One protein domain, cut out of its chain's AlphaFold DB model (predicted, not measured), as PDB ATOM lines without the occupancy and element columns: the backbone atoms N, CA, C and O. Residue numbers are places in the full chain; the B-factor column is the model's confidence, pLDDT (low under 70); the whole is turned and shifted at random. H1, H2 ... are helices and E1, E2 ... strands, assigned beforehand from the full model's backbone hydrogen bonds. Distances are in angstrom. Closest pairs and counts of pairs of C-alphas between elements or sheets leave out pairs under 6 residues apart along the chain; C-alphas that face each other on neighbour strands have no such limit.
ATOM      1  N   GLY A  10       1.713  44.022 -20.547       60.22
ATOM      2  CA  GLY A  10       2.851  44.732 -21.150       60.22
ATOM      3  C   GLY A  10       3.829  43.861 -21.948       60.22
ATOM      4  O   GLY A  10       4.752  44.411 -22.537       60.22
ATOM      5  N   GLU A  11       3.630  42.541 -22.008       74.50
ATOM      6  CA  GLU A  11       4.366  41.665 -22.929       74.50
ATOM      7  C   GLU A  11       3.786  41.764 -24.351       74.50
ATOM      8  O   GLU A  11       2.573  41.623 -24.542       74.50
ATOM      9  N   ALA A  12       4.643  41.970 -25.354       88.25
ATOM     10  CA  ALA A  12       4.243  41.997 -26.760       88.25
ATOM     11  C   ALA A  12       5.120  41.070 -27.603       88.25
ATOM     12  O   ALA A  12       6.341  41.063 -27.482       88.25
ATOM     13  N   GLU A  13       4.489  40.301 -28.482       94.62
ATOM     14  CA  GLU A  13       5.202  39.565 -29.520       94.62
ATOM     15  C   GLU A  13       5.579  40.513 -30.647       94.62
ATOM     16  O   GLU A  13       4.747  41.299 -31.109       94.62
ATOM     17  N   ILE A  14       6.844  40.457 -31.042       94.81
ATOM     18  CA  ILE A  14       7.447  41.340 -32.028       94.81
ATOM     19  C   ILE A  14       8.218  40.516 -33.053       94.81
ATOM     20  O   ILE A  14       8.738  39.441 -32.741       94.81
ATOM     21  N   GLU A  15       8.330  41.053 -34.263       96.19
ATOM     22  CA  GLU A  15       9.361  40.604 -35.190       96.19
ATOM     23  C   GLU A  15      10.731  40.938 -34.587       96.19
ATOM     24  O   GLU A  15      10.945  42.044 -34.086       96.19
ATOM     25  N   PHE A  16      11.638  39.966 -34.578       95.06
ATOM     26  CA  PHE A  16      12.937  40.110 -33.934       95.06
ATOM     27  C   PHE A  16      14.034  39.376 -34.699       95.06
ATOM     28  O   PHE A  16      13.829  38.278 -35.219       95.06
ATOM     29  N   ALA A  17      15.224  39.969 -34.693       93.62
ATOM     30  CA  ALA A  17      16.444  39.380 -35.211       93.62
ATOM     31  C   ALA A  17      17.623  39.735 -34.281       93.62
ATOM     32  O   ALA A  17      17.690  40.864 -33.792       93.62
ATOM     33  N   PRO A  18      18.550  38.800 -34.009       91.44
ATOM     34  CA  PRO A  18      19.780  39.096 -33.287       91.44
ATOM     35  C   PRO A  18      20.690  40.035 -34.086       91.44
ATOM     36  O   PRO A  18      20.702  40.019 -35.317       91.44
ATOM     37  N   ALA A  19      21.524  40.783 -33.367       90.62
ATOM     38  CA  ALA A  19      22.591  41.575 -33.956       90.62
ATOM     39  C   ALA A  19      23.663  40.641 -34.537       90.62
ATOM     40  O   ALA A  19      24.281  39.854 -33.813       90.62
ATOM     41  N   VAL A  20      23.887  40.729 -35.846       88.62
ATOM     42  CA  VAL A  20      24.882  39.949 -36.594       88.62
ATOM     43  C   VAL A  20      25.661  40.869 -37.535       88.62
ATOM     44  O   VAL A  20      25.278  42.017 -37.735       88.62
ATOM     45  N   ALA A  21      26.779  40.387 -38.083       86.56
ATOM     46  CA  ALA A  21      27.540  41.139 -39.080       86.56
ATOM     47  C   ALA A  21      26.722  41.349 -40.369       86.56
ATOM     48  O   ALA A  21      25.912  40.495 -40.730       86.56
ATOM     49  N   ASP A  22      26.967  42.458 -41.073       86.06
ATOM     50  CA  ASP A  22      26.181  42.892 -42.244       86.06
ATOM     51  C   ASP A  22      26.151  41.877 -43.404       86.06
ATOM     52  O   ASP A  22      25.250  41.903 -44.241       86.06
ATOM     53  N   ASP A  23      27.139  40.983 -43.483       87.38
ATOM     54  CA  ASP A  23      27.244  39.941 -44.506       87.38
ATOM     55  C   ASP A  23      26.437  38.672 -44.175       87.38
ATOM     56  O   ASP A  23      26.297  37.776 -45.017       87.38
ATOM     57  N   VAL A  24      25.872  38.586 -42.968       88.12
ATOM     58  CA  VAL A  24      25.061  37.452 -42.524       88.12
ATOM     59  C   VAL A  24      23.613  37.638 -42.963       88.12
ATOM     60  O   VAL A  24      22.890  38.502 -42.475       88.12
ATOM     61  N   LYS A  25      23.145  36.750 -43.847       91.81
ATOM     62  CA  LYS A  25      21.716  36.642 -44.157       91.81
ATOM     63  C   LYS A  25      20.958  36.077 -42.961       91.81
ATOM     64  O   LYS A  25      21.347  35.037 -42.424       91.81
ATOM     65  N   ILE A  26      19.844  36.708 -42.608       93.31
ATOM     66  CA  ILE A  26      18.993  36.316 -41.487       93.31
ATOM     67  C   ILE A  26      17.517  36.373 -41.880       93.31
ATOM     68  O   ILE A  26      17.084  37.300 -42.561       93.31
ATOM     69  N   GLU A  27      16.753  35.363 -41.478       92.25
ATOM     70  CA  GLU A  27      15.290  35.379 -41.574       92.25
ATOM     71  C   GLU A  27      14.709  36.048 -40.322       92.25
ATOM     72  O   GLU A  27      15.167  35.726 -39.231       92.25
ATOM     73  N   PRO A  28      13.719  36.952 -40.412       90.88
ATOM     74  CA  PRO A  28      13.070  37.491 -39.221       90.88
ATOM     75  C   PRO A  28      12.377  36.394 -38.408       90.88
ATOM     76  O   PRO A  28      11.779  35.469 -38.959       90.88
ATOM     77  N   GLY A  29      12.466  36.505 -37.087       93.19
ATOM     78  CA  GLY A  29      11.889  35.564 -36.136       93.19
ATOM     79  C   GLY A  29      10.956  36.262 -35.161       93.19
ATOM     80  O   GLY A  29      10.514  37.389 -35.382       93.19
ATOM     81  N   ILE A  30      10.664  35.579 -34.062       94.56
ATOM     82  CA  ILE A  30       9.738  36.018 -33.026       94.56
ATOM     83  C   ILE A  30      10.503  36.319 -31.737       94.56
ATOM     84  O   ILE A  30      11.241  35.482 -31.210       94.56
ATOM     85  N   GLY A  31      10.284  37.514 -31.199       95.25
ATOM     86  CA  GLY A  31      10.713  37.914 -29.865       95.25
ATOM     87  C   GLY A  31       9.524  38.287 -28.986       95.25
ATOM     88  O   GLY A  31       8.468  38.680 -29.473       95.25
ATOM     89  N   TYR A  32       9.708  38.190 -27.674       95.75
ATOM     90  CA  TYR A  32       8.736  38.599 -26.663       95.75
ATOM     91  C   TYR A  32       9.303  39.794 -25.899       95.75
ATOM     92  O   TYR A  32      10.153  39.637 -25.016       95.75
ATOM     93  N   LEU A  33       8.850  40.994 -26.258       95.38
ATOM     94  CA  LEU A  33       9.219  42.243 -25.604       95.38
ATOM     95  C   LEU A  33       8.653  42.269 -24.183       95.38
ATOM     96  O   LEU A  33       7.448  42.132 -23.991       95.38
ATOM     97  N   GLN A  34       9.530  42.455 -23.201       95.00
ATOM     98  CA  GLN A  34       9.198  42.447 -21.780       95.00
ATOM     99  C   GLN A  34       8.919  43.865 -21.248       95.00
ATOM    100  O   GLN A  34       9.468  44.829 -21.789       95.00
ATOM    101  N   PRO A  35       8.184  44.020 -20.125       86.94
ATOM    102  CA  PRO A  35       7.885  45.312 -19.479       86.94
ATOM    103  C   PRO A  35       9.067  46.200 -19.019       86.94
ATOM    104  O   PRO A  35       8.849  47.195 -18.341       86.94
ATOM    105  N   GLY A  36      10.312  45.884 -19.380       87.88
ATOM    106  CA  GLY A  36      11.485  46.749 -19.197       87.88
ATOM    107  C   GLY A  36      12.306  46.927 -20.477       87.88
ATOM    108  O   GLY A  36      13.460  47.331 -20.407       87.88
ATOM    109  N   GLY A  37      11.745  46.590 -21.639       91.19
ATOM    110  CA  GLY A  37      12.363  46.799 -22.949       91.19
ATOM    111  C   GLY A  37      13.309  45.690 -23.422       91.19
ATOM    112  O   GLY A  37      13.721  45.724 -24.569       91.19
ATOM    113  N   LEU A  38      13.641  44.688 -22.603       95.00
ATOM    114  CA  LEU A  38      14.405  43.524 -23.074       95.00
ATOM    115  C   LEU A  38      13.519  42.555 -23.861       95.00
ATOM    116  O   LEU A  38      12.312  42.483 -23.637       95.00
ATOM    117  N   VAL A  39      14.129  41.775 -24.747       96.06
ATOM    118  CA  VAL A  39      13.453  40.803 -25.607       96.06
ATOM    119  C   VAL A  39      13.862  39.391 -25.207       96.06
ATOM    120  O   VAL A  39      15.045  39.052 -25.208       96.06
ATOM    121  N   VAL A  40      12.876  38.557 -24.884       96.69
ATOM    122  CA  VAL A  40      13.051  37.114 -24.673       96.69
ATOM    123  C   VAL A  40      12.805  36.399 -25.995       96.69
ATOM    124  O   VAL A  40      11.800  36.650 -26.652       96.69
ATOM    125  N   HIS A  41      13.704  35.511 -26.405       94.38
ATOM    126  CA  HIS A  41      13.574  34.777 -27.667       94.38
ATOM    127  C   HIS A  41      14.349  33.458 -27.622       94.38
ATOM    128  O   HIS A  41      15.166  33.245 -26.728       94.38
ATOM    129  N   THR A  42      14.120  32.565 -28.585       90.94
ATOM    130  CA  THR A  42      14.941  31.354 -28.732       90.94
ATOM    131  C   THR A  42      16.251  31.616 -29.484       90.94
ATOM    132  O   THR A  42      16.408  32.647 -30.140       90.94
ATOM    133  N   GLY A  43      17.212  30.694 -29.378       86.62
ATOM    134  CA  GLY A  43      18.496  30.757 -30.087       86.62
ATOM    135  C   GLY A  43      18.386  30.747 -31.619       86.62
ATOM    136  O   GLY A  43      17.311  30.556 -32.181       86.62
ATOM    137  N   TRP A  44      19.524  30.949 -32.286       87.69
ATOM    138  CA  TRP A  44      19.624  31.076 -33.742       87.69
ATOM    139  C   TRP A  44      20.798  30.259 -34.293       87.69
ATOM    140  O   TRP A  44      21.884  30.279 -33.709       87.69
ATOM    141  N   SER A  45      20.614  29.565 -35.419       82.12
ATOM    142  CA  SER A  45      21.683  28.816 -36.096       82.12
ATOM    143  C   SER A  45      21.494  28.764 -37.608       82.12
ATOM    144  O   SER A  45      20.421  29.041 -38.144       82.12
ATOM    145  N   PHE A  46      22.580  28.437 -38.308       79.81
ATOM    146  CA  PHE A  46      22.519  28.109 -39.725       79.81
ATOM    147  C   PHE A  46      21.988  26.684 -39.898       79.81
ATOM    148  O   PHE A  46      22.351  25.803 -39.110       79.81
ATOM    149  N   PRO A  47      21.176  26.422 -40.936       70.88
ATOM    150  CA  PRO A  47      20.786  25.063 -41.264       70.88
ATOM    151  C   PRO A  47      22.032  24.223 -41.598       70.88
ATOM    152  O   PRO A  47      22.986  24.744 -42.181       70.88
ATOM    153  N   PRO A  48      22.033  22.916 -41.276       52.97
ATOM    154  CA  PRO A  48      23.182  22.034 -41.507       52.97
ATOM    155  C   PRO A  48      23.512  21.844 -42.996       52.97
ATOM    156  O   PRO A  48      24.615  21.439 -43.341       52.97
ATOM    157  N   SER A  49      22.562  22.133 -43.884       57.16
ATOM    158  CA  SER A  49      22.731  22.078 -45.334       57.16
ATOM    159  C   SER A  49      21.817  23.095 -46.014       57.16
ATOM    160  O   SER A  49      20.732  23.381 -45.503       57.16
ATOM    161  N   GLY A  50      22.198  23.555 -47.206       73.44
ATOM    162  CA  GLY A  50      21.400  24.473 -48.020       73.44
ATOM    163  C   GLY A  50      21.912  25.910 -47.963       73.44
ATOM    164  O   GLY A  50      23.095  26.149 -47.723       73.44
ATOM    165  N   GLU A  51      21.028  26.871 -48.237       80.88
ATOM    166  CA  GLU A  51      21.401  28.283 -48.186       80.88
ATOM    167  C   GLU A  51      21.809  28.679 -46.763       80.88
ATOM    168  O   GLU A  51      21.111  28.388 -45.788       80.88
ATOM    169  N   ARG A  52      22.950  29.363 -46.648       85.56
ATOM    170  CA  ARG A  52      23.492  29.840 -45.377       85.56
ATOM    171  C   ARG A  52      22.722  31.076 -44.901       85.56
ATOM    172  O   ARG A  52      23.186  32.202 -45.047       85.56
ATOM    173  N   VAL A  53      21.538  30.836 -44.348       88.44
ATOM    174  CA  VAL A  53      20.658  31.842 -43.743       88.44
ATOM    175  C   VAL A  53      20.478  31.508 -42.269       88.44
ATOM    176  O   VAL A  53      20.203  30.359 -41.926       88.44
ATOM    177  N   LEU A  54      20.682  32.484 -41.389       90.38
ATOM    178  CA  LEU A  54      20.515  32.298 -39.955       90.38
ATOM    179  C   LEU A  54      19.019  32.239 -39.616       90.38
ATOM    180  O   LEU A  54      18.256  33.113 -40.028       90.38
ATOM    181  N   ARG A  55      18.610  31.206 -38.871       88.88
ATOM    182  CA  ARG A  55      17.207  30.926 -38.543       88.88
ATOM    183  C   ARG A  55      17.000  30.714 -37.057       88.88
ATOM    184  O   ARG A  55      17.863  30.162 -36.371       88.88
ATOM    185  N   GLN A  56      15.831  31.120 -36.583       89.44
ATOM    186  CA  GLN A  56      15.444  30.949 -35.196       89.44
ATOM    187  C   GLN A  56      15.144  29.477 -34.887       89.44
ATOM    188  O   GLN A  56      14.518  28.770 -35.676       89.44
ATOM    189  N   HIS A  57      15.569  29.014 -33.714       80.62
ATOM    190  CA  HIS A  57      15.269  27.678 -33.213       80.62
ATOM    191  C   HIS A  57      13.806  27.572 -32.786       80.62
ATOM    192  O   HIS A  57      13.255  28.486 -32.167       80.62
ATOM    193  N   ALA A  58      13.204  26.403 -33.002       77.00
ATOM    194  CA  ALA A  58      11.965  26.068 -32.317       77.00
ATOM    195  C   ALA A  58      12.201  25.990 -30.795       77.00
ATOM    196  O   ALA A  58      13.265  25.572 -30.328       77.00
ATOM    197  N   ALA A  59      11.194  26.386 -30.015       71.94
ATOM    198  CA  ALA A  59      11.207  26.215 -28.569       71.94
ATOM    199  C   ALA A  59      11.037  24.726 -28.233       71.94
ATOM    200  O   ALA A  59       9.928  24.195 -28.222       71.94
ATOM    201  N   HIS A  60      12.148  24.038 -27.991       67.06
ATOM    202  CA  HIS A  60      12.139  22.664 -27.499       67.06
ATOM    203  C   HIS A  60      12.173  22.679 -25.969       67.06
ATOM    204  O   HIS A  60      13.236  22.586 -25.358       67.06
ATOM    205  N   GLU A  61      11.004  22.845 -25.350       57.81
ATOM    206  CA  GLU A  61      10.857  22.787 -23.892       57.81
ATOM    207  C   GLU A  61      10.813  21.327 -23.407       57.81
ATOM    208  O   GLU A  61      10.179  20.474 -24.030       57.81
ATOM    209  N   GLY A  62      11.481  21.031 -22.286       49.44
ATOM    210  CA  GLY A  62      11.486  19.694 -21.671       49.44
ATOM    211  C   GLY A  62      12.693  18.806 -21.998       49.44
ATOM    212  O   GLY A  62      12.656  17.614 -21.695       49.44
ATOM    213  N   GLY A  63      13.755  19.364 -22.590       55.03
ATOM    214  CA  GLY A  63      15.039  18.684 -22.797       55.03
ATOM    215  C   GLY A  63      16.209  19.336 -22.050       55.03
ATOM    216  O   GLY A  63      16.080  20.400 -21.460       55.03
ATOM    217  N   SER A  64      17.378  18.707 -22.162       61.28
ATOM    218  CA  SER A  64      18.716  19.123 -21.694       61.28
ATOM    219  C   SER A  64      19.215  20.502 -22.166       61.28
ATOM    220  O   SER A  64      20.307  20.929 -21.795       61.28
ATOM    221  N   ILE A  65      18.473  21.155 -23.061       69.62
ATOM    222  CA  ILE A  65      18.898  22.330 -23.827       69.62
ATOM    223  C   ILE A  65      18.229  23.572 -23.241       69.62
ATOM    224  O   ILE A  65      17.089  23.520 -22.782       69.62
ATOM    225  N   GLN A  66      18.936  24.698 -23.281       79.69
ATOM    226  CA  GLN A  66      18.444  26.000 -22.842       79.69
ATOM    227  C   GLN A  66      18.130  26.865 -24.065       79.69
ATOM    228  O   GLN A  66      18.998  27.601 -24.540       79.69
ATOM    229  N   PRO A  67      16.926  26.740 -24.654       83.81
ATOM    230  CA  PRO A  67      16.647  27.384 -25.925       83.81
ATOM    231  C   PRO A  67      16.426  28.888 -25.778       83.81
ATOM    232  O   PRO A  67      16.586  29.588 -26.771       83.81
ATOM    233  N   TRP A  68      16.060  29.380 -24.590       91.00
ATOM    234  CA  TRP A  68      15.627  30.759 -24.374       91.00
ATOM    235  C   TRP A  68      16.779  31.664 -23.952       91.00
ATOM    236  O   TRP A  68      17.533  31.341 -23.046       91.00
ATOM    237  N   THR A  69      16.895  32.833 -24.563       93.00
ATOM    238  CA  THR A  69      17.900  33.848 -24.244       93.00
ATOM    239  C   THR A  69      17.237  35.219 -24.116       93.00
ATOM    240  O   THR A  69      16.050  35.384 -24.410       93.00
ATOM    241  N   ILE A  70      18.003  36.200 -23.642       95.94
ATOM    242  CA  ILE A  70      17.543  37.569 -23.413       95.94
ATOM    243  C   ILE A  70      18.494  38.523 -24.125       95.94
ATOM    244  O   ILE A  70      19.706  38.504 -23.876       95.94
ATOM    245  N   SER A  71      17.926  39.377 -24.965       94.75
ATOM    246  CA  SER A  71      18.648  40.384 -25.735       94.75
ATOM    247  C   SER A  71      18.034  41.766 -25.548       94.75
ATOM    248  O   SER A  71      16.917  41.920 -25.053       94.75
ATOM    249  N   THR A  72      18.784  42.787 -25.924       93.44
ATOM    250  CA  THR A  72      18.285  44.148 -26.117       93.44
ATOM    251  C   THR A  72      17.399  44.230 -27.374       93.44
ATOM    252  O   THR A  72      17.432  43.315 -28.205       93.44
ATOM    253  N   PRO A  73      16.600  45.303 -27.553       90.31
ATOM    254  CA  PRO A  73      15.781  45.502 -28.754       90.31
ATOM    255  C   PRO A  73      16.551  45.486 -30.078       90.31
ATOM    256  O   PRO A  73      16.015  45.040 -31.084       90.31
ATOM    257  N   ASP A  74      17.801  45.954 -30.075       89.38
ATOM    258  CA  ASP A  74      18.720  45.947 -31.221       89.38
ATOM    259  C   ASP A  74      19.418  44.591 -31.427       89.38
ATOM    260  O   ASP A  74      20.284  44.459 -32.286       89.38
ATOM    261  N   GLY A  75      19.036  43.564 -30.664       91.00
ATOM    262  CA  GLY A  75      19.442  42.185 -30.906       91.00
ATOM    263  C   GLY A  75      20.734  41.752 -30.214       91.00
ATOM    264  O   GLY A  75      21.222  40.652 -30.484       91.00
ATOM    265  N   ILE A  76      21.301  42.568 -29.321       91.25
ATOM    266  CA  ILE A  76      22.537  42.236 -28.605       91.25
ATOM    267  C   ILE A  76      22.217  41.409 -27.357       91.25
ATOM    268  O   ILE A  76      21.397  41.788 -26.523       91.25
ATOM    269  N   VAL A  77      22.917  40.287 -27.180       91.56
ATOM    270  CA  VAL A  77      22.733  39.413 -26.012       91.56
ATOM    271  C   VAL A  77      23.034  40.167 -24.710       91.56
ATOM    272  O   VAL A  77      24.163  40.628 -24.478       91.56
ATOM    273  N   ALA A  78      22.018  40.237 -23.846       92.62
ATOM    274  CA  ALA A  78      22.015  40.972 -22.584       92.62
ATOM    275  C   ALA A  78      22.213  40.064 -21.357       92.62
ATOM    276  O   ALA A  78      22.743  40.514 -20.338       92.62
ATOM    277  N   ALA A  79      21.811  38.792 -21.442       93.75
ATOM    278  CA  ALA A  79      21.941  37.835 -20.345       93.75
ATOM    279  C   ALA A  79      23.166  36.924 -20.466       93.75
ATOM    280  O   ALA A  79      23.566  36.505 -21.549       93.75
ATOM    281  N   ARG A  80      23.736  36.579 -19.307       91.56
ATOM    282  CA  ARG A  80      24.863  35.653 -19.180       91.56
ATOM    283  C   ARG A  80      24.469  34.198 -19.414       91.56
ATOM    284  O   ARG A  80      25.280  33.444 -19.938       91.56
ATOM    285  N   PHE A  81      23.254  33.821 -19.042       91.38
ATOM    286  CA  PHE A  81      22.742  32.462 -19.159       91.38
ATOM    287  C   PHE A  81      21.547  32.436 -20.117       91.38
ATOM    288  O   PHE A  81      20.737  33.368 -20.081       91.38
ATOM    289  N   PRO A  82      21.413  31.396 -20.953       90.19
ATOM    290  CA  PRO A  82      20.133  31.004 -21.497       90.19
ATOM    291  C   PRO A  82      19.333  30.179 -20.468       90.19
ATOM    292  O   PRO A  82      19.848  29.749 -19.436       90.19
ATOM    293  N   TYR A  83      18.051  29.963 -20.746       89.00
ATOM    294  CA  TYR A  83      17.083  29.350 -19.843       89.00
ATOM    295  C   TYR A  83      16.324  28.215 -20.533       89.00
ATOM    296  O   TYR A  83      16.154  28.191 -21.754       89.00
ATOM    297  N   MET A  84      15.866  27.259 -19.727       84.00
ATOM    298  CA  MET A  84      15.135  26.078 -20.200       84.00
ATOM    299  C   MET A  84      13.724  26.409 -20.677       84.00
ATOM    300  O   MET A  84      13.229  25.795 -21.619       84.00
ATOM    301  N   THR A  85      13.083  27.382 -20.033       86.19
ATOM    302  CA  THR A  85      11.694  27.749 -20.300       86.19
ATOM    303  C   THR A  85      11.570  29.244 -20.547       86.19
ATOM    304  O   THR A  85      12.379  30.041 -20.054       86.19
ATOM    305  N   ARG A  86      10.537  29.638 -21.298       90.25
ATOM    306  CA  ARG A  86      10.242  31.055 -21.516       90.25
ATOM    307  C   ARG A  86       9.977  31.796 -20.200       90.25
ATOM    308  O   ARG A  86      10.594  32.840 -20.011       90.25
ATOM    309  N   PRO A  87       9.155  31.273 -19.264       91.19
ATOM    310  CA  PRO A  87       8.892  31.963 -18.001       91.19
ATOM    311  C   PRO A  87      10.143  32.215 -17.153       91.19
ATOM    312  O   PRO A  87      10.246  33.264 -16.516       91.19
ATOM    313  N   ASP A  88      11.119  31.301 -17.164       89.75
ATOM    314  CA  ASP A  88      12.386  31.518 -16.456       89.75
ATOM    315  C   ASP A  88      13.189  32.663 -17.092       89.75
ATOM    316  O   ASP A  88      13.721  33.520 -16.381       89.75
ATOM    317  N   ALA A  89      13.221  32.730 -18.429       93.25
ATOM    318  CA  ALA A  89      13.849  33.833 -19.153       93.25
ATOM    319  C   ALA A  89      13.129  35.174 -18.917       93.25
ATOM    320  O   ALA A  89      13.784  36.197 -18.738       93.25
ATOM    321  N   GLU A  90      11.796  35.190 -18.864       94.38
ATOM    322  CA  GLU A  90      10.997  36.384 -18.544       94.38
ATOM    323  C   GLU A  90      11.277  36.877 -17.116       94.38
ATOM    324  O   GLU A  90      11.546  38.061 -16.893       94.38
ATOM    325  N   ALA A  91      11.291  35.964 -16.139       92.81
ATOM    326  CA  ALA A  91      11.616  36.283 -14.753       92.81
ATOM    327  C   ALA A  91      13.050  36.816 -14.613       92.81
ATOM    328  O   ALA A  91      13.299  37.758 -13.852       92.81
ATOM    329  N   ALA A  92      13.993  36.244 -15.361       94.25
ATOM    330  CA  ALA A  92      15.355  36.743 -15.428       94.25
ATOM    331  C   ALA A  92      15.435  38.123 -16.089       94.25
ATOM    332  O   ALA A  92      16.097  39.006 -15.546       94.25
ATOM    333  N   ALA A  93      14.722  38.357 -17.193       95.19
ATOM    334  CA  ALA A  93      14.671  39.658 -17.855       95.19
ATOM    335  C   ALA A  93      14.150  40.742 -16.901       95.19
ATOM    336  O   ALA A  93      14.783  41.786 -16.763       95.19
ATOM    337  N   ALA A  94      13.075  40.460 -16.159       93.44
ATOM    338  CA  ALA A  94      12.523  41.373 -15.160       93.44
ATOM    339  C   ALA A  94      13.502  41.686 -14.014       93.44
ATOM    340  O   ALA A  94      13.497  42.792 -13.479       93.44
ATOM    341  N   ARG A  95      14.356  40.730 -13.623       93.00
ATOM    342  CA  ARG A  95      15.416  40.961 -12.625       93.00
ATOM    343  C   ARG A  95      16.552  41.797 -13.203       93.00
ATOM    344  O   ARG A  95      17.015  42.726 -12.547       93.00
ATOM    345  N   ILE A  96      16.976  41.492 -14.426       93.19
ATOM    346  CA  ILE A  96      18.049  42.202 -15.128       93.19
ATOM    347  C   ILE A  96      17.662  43.664 -15.370       93.19
ATOM    348  O   ILE A  96      18.496  44.545 -15.202       93.19
ATOM    349  N   THR A  97      16.403  43.971 -15.686       93.00
ATOM    350  CA  THR A  97      15.979  45.361 -15.916       93.00
ATOM    351  C   THR A  97      15.978  46.215 -14.650       93.00
ATOM    352  O   THR A  97      16.013  47.435 -14.752       93.00
ATOM    353  N   THR A  98      16.013  45.630 -13.445       92.19
ATOM    354  CA  THR A  98      16.004  46.408 -12.190       92.19
ATOM    355  C   THR A  98      17.225  47.307 -11.992       92.19
ATOM    356  O   THR A  98      17.139  48.257 -11.215       92.19
ATOM    357  N   VAL A  99      18.335  47.027 -12.683       90.38
ATOM    358  CA  VAL A  99      19.558  47.844 -12.630       90.38
ATOM    359  C   VAL A  99      19.594  48.951 -13.684       90.38
ATOM    360  O   VAL A  99      20.496  49.784 -13.656       90.38
ATOM    361  N   LEU A 100      18.633  48.973 -14.613       90.19
ATOM    362  CA  LEU A 100      18.530  50.028 -15.617       90.19
ATOM    363  C   LEU A 100      17.949  51.315 -15.009       90.19
ATOM    364  O   LEU A 100      17.134  51.241 -14.081       90.19
ATOM    365  N   PRO A 101      18.304  52.493 -15.557       86.31
ATOM    366  CA  PRO A 101      17.597  53.739 -15.269       86.31
ATOM    367  C   PRO A 101      16.093  53.564 -15.499       86.31
ATOM    368  O   PRO A 101      15.682  52.968 -16.491       86.31
ATOM    369  N   ASP A 102      15.280  53.998 -14.534       88.00
ATOM    370  CA  ASP A 102      13.815  53.844 -14.535       88.00
ATOM    371  C   ASP A 102      13.299  52.409 -14.760       88.00
ATOM    372  O   ASP A 102      12.102  52.189 -14.940       88.00
ATOM    373  N   ARG A 103      14.191  51.413 -14.666       89.81
ATOM    374  CA  ARG A 103      13.948  49.989 -14.933       89.81
ATOM    375  C   ARG A 103      13.517  49.676 -16.369       89.81
ATOM    376  O   ARG A 103      12.865  48.657 -16.606       89.81
ATOM    377  N   VAL A 104      13.885  50.533 -17.320       88.75
ATOM    378  CA  VAL A 104      13.520  50.404 -18.734       88.75
ATOM    379  C   VAL A 104      14.768  50.545 -19.597       88.75
ATOM    380  O   VAL A 104      15.635  51.368 -19.319       88.75
ATOM    381  N   TRP A 105      14.870  49.734 -20.650       89.06
ATOM    382  CA  TRP A 105      15.895  49.895 -21.671       89.06
ATOM    383  C   TRP A 105      15.667  51.212 -22.428       89.06
ATOM    384  O   TRP A 105      14.616  51.369 -23.058       89.06
ATOM    385  N   PRO A 106      16.609  52.168 -22.369       85.00
ATOM    386  CA  PRO A 106      16.429  53.460 -23.011       85.00
ATOM    387  C   PRO A 106      16.548  53.336 -24.532       85.00
ATOM    388  O   PRO A 106      17.422  52.639 -25.045       85.00
ATOM    389  N   ALA A 107      15.672  54.034 -25.259       75.50
ATOM    390  CA  ALA A 107      15.651  54.019 -26.724       75.50
ATOM    391  C   ALA A 107      16.916  54.641 -27.351       75.50
ATOM    392  O   ALA A 107      17.298  54.280 -28.458       75.50
ATOM    393  N   ASP A 108      17.557  55.560 -26.630       74.00
ATOM    394  CA  ASP A 108      18.785  56.280 -26.976       74.00
ATOM    395  C   ASP A 108      19.962  55.908 -26.052       74.00
ATOM    396  O   ASP A 108      20.953  56.631 -25.955       74.00
ATOM    397  N   GLY A 109      19.844  54.776 -25.354       67.00
ATOM    398  CA  GLY A 109      20.859  54.286 -24.437       67.00
ATOM    399  C   GLY A 109      22.201  54.041 -25.100       67.00
ATOM    400  O   GLY A 109      22.276  53.402 -26.146       67.00
ATOM    401  N   ASP A 110      23.281  54.443 -24.432       76.81
ATOM    402  CA  ASP A 110      24.608  53.957 -24.789       76.81
ATOM    403  C   ASP A 110      24.725  52.472 -24.399       76.81
ATOM    404  O   ASP A 110      25.032  52.121 -23.250       76.81
ATOM    405  N   SER A 111      24.457  51.588 -25.365       77.69
ATOM    406  CA  SER A 111      24.571  50.134 -25.210       77.69
ATOM    407  C   SER A 111      25.939  49.724 -24.655       77.69
ATOM    408  O   SER A 111      26.011  48.758 -23.894       77.69
ATOM    409  N   ALA A 112      27.017  50.466 -24.945       77.56
ATOM    410  CA  ALA A 112      28.356  50.158 -24.442       77.56
ATOM    411  C   ALA A 112      28.481  50.343 -22.919       77.56
ATOM    412  O   ALA A 112      29.301  49.678 -22.286       77.56
ATOM    413  N   VAL A 113      27.650  51.200 -22.322       83.50
ATOM    414  CA  VAL A 113      27.615  51.438 -20.871       83.50
ATOM    415  C   VAL A 113      26.647  50.483 -20.173       83.50
ATOM    416  O   VAL A 113      26.955  49.954 -19.104       83.50
ATOM    417  N   LEU A 114      25.477  50.237 -20.767       88.75
ATOM    418  CA  LEU A 114      24.409  49.471 -20.117       88.75
ATOM    419  C   LEU A 114      24.580  47.954 -20.256       88.75
ATOM    420  O   LEU A 114      24.275  47.221 -19.313       88.75
ATOM    421  N   LEU A 115      25.107  47.455 -21.380       88.56
ATOM    422  CA  LEU A 115      25.293  46.014 -21.589       88.56
ATOM    423  C   LEU A 115      26.214  45.361 -20.548       88.56
ATOM    424  O   LEU A 115      25.827  44.314 -20.019       88.56
ATOM    425  N   PRO A 116      27.384  45.931 -20.189       87.81
ATOM    426  CA  PRO A 116      28.217  45.365 -19.129       87.81
ATOM    427  C   PRO A 116      27.474  45.253 -17.794       87.81
ATOM    428  O   PRO A 116      27.595  44.240 -17.102       87.81
ATOM    429  N   LEU A 117      26.646  46.247 -17.455       88.69
ATOM    430  CA  LEU A 117      25.843  46.251 -16.231       88.69
ATOM    431  C   LEU A 117      24.786  45.135 -16.239       88.69
ATOM    432  O   LEU A 117      24.658  44.402 -15.251       88.69
ATOM    433  N   LEU A 118      24.069  44.950 -17.353       91.19
ATOM    434  CA  LEU A 118      23.094  43.864 -17.499       91.19
ATOM    435  C   LEU A 118      23.760  42.483 -17.455       91.19
ATOM    436  O   LEU A 118      23.281  41.572 -16.774       91.19
ATOM    437  N   ARG A 119      24.903  42.328 -18.127       89.44
ATOM    438  CA  ARG A 119      25.679  41.081 -18.149       89.44
ATOM    439  C   ARG A 119      26.253  40.730 -16.783       89.44
ATOM    440  O   ARG A 119      26.256  39.563 -16.398       89.44
ATOM    441  N   MET A 120      26.722  41.721 -16.032       86.94
ATOM    442  CA  MET A 120      27.185  41.522 -14.661       86.94
ATOM    443  C   MET A 120      26.023  41.119 -13.749       86.94
ATOM    444  O   MET A 120      26.139  40.149 -13.004       86.94
ATOM    445  N   THR A 121      24.882  41.799 -13.862       89.00
ATOM    446  CA  THR A 121      23.673  41.483 -13.084       89.00
ATOM    447  C   THR A 121      23.184  40.071 -13.381       89.00
ATOM    448  O   THR A 121      22.946  39.296 -12.460       89.00
ATOM    449  N   SER A 122      23.141  39.694 -14.660       90.50
ATOM    450  CA  SER A 122      22.783  38.343 -15.102       90.50
ATOM    451  C   SER A 122      23.795  37.262 -14.735       90.50
ATOM    452  O   SER A 122      23.492  36.086 -14.887       90.50
ATOM    453  N   SER A 123      24.962  37.626 -14.196       87.75
ATOM    454  CA  SER A 123      25.972  36.681 -13.712       87.75
ATOM    455  C   SER A 123      25.788  36.301 -12.235       87.75
ATOM    456  O   SER A 123      26.656  35.631 -11.683       87.75
TER     457      SER A 123
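Overview. This is residues 10 to 123 of the 313 residues of an uncharacterized protein of Streptomyces coelicolor (strain ATCC BAA-471 / A3(2) / M145) (UniProt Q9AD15). With little regular structure, this is a small, strongly twisted sheet with helix H1 over one face; H2 packs on the last residues of H1, and the long loop 43 to 67 reaches one end of the longest axis. The 114 printed residues hold E1 E2 E3 E4 H1 H2 in chain order, 43 residues in these elements, class mixed; the sheet E1 E2 E3 E4 is a meander, each strand the antiparallel neighbour of the one before. It is compact, radius of gyration of the C-alphas 14.0 A, spans 45 by 34 by 26 A.

Arrangement. Start at E1, residues 12 to 16, and E2, 29 to 33, a hairpin: N 14 and O 31 are 2.9 A apart, within hydrogen-bond range. E3, 39 to 42, follows, N 32 and O 40 at 2.8 A, then E4, 68 to 71, N 39 and O 71 at 2.8 A. H1, residues 86 to 99, is on the sheet, over E3 and E4, height 8.8 A; its closest C-alphas to E4 are Arg 86 and Trp 68, 6.1 A. H2, residues 111 to 121, touches H1 at residues 96 to 99 alone, at a steep tilt of 66 degrees, opposite ways; the closest C-alphas are Ile 96 and Leu 118, 5.8 A. O i to N i+4 pairs are within range in 8 of 10 in H1, 5 of 7 in H2.

Along the chain. Find C-alpha 12 at (4.243, 41.997, -26.760), where E1 begins. H1 runs 21.2 A from C-alpha 86 at (10.242, 31.055, -21.516); H2 runs 14.9 A to C-alpha 121 at (23.673, 41.483, -13.084).

Size, cuts and confidence. The farthest C-alphas, Gly 50 and Asp 102, are 45.2 A apart. The printed part has no cut; the link E2 to E3 is tight, the others long. Look for pLDDT under 70 at residues 10, 48 to 49, 60 to 65 and 109.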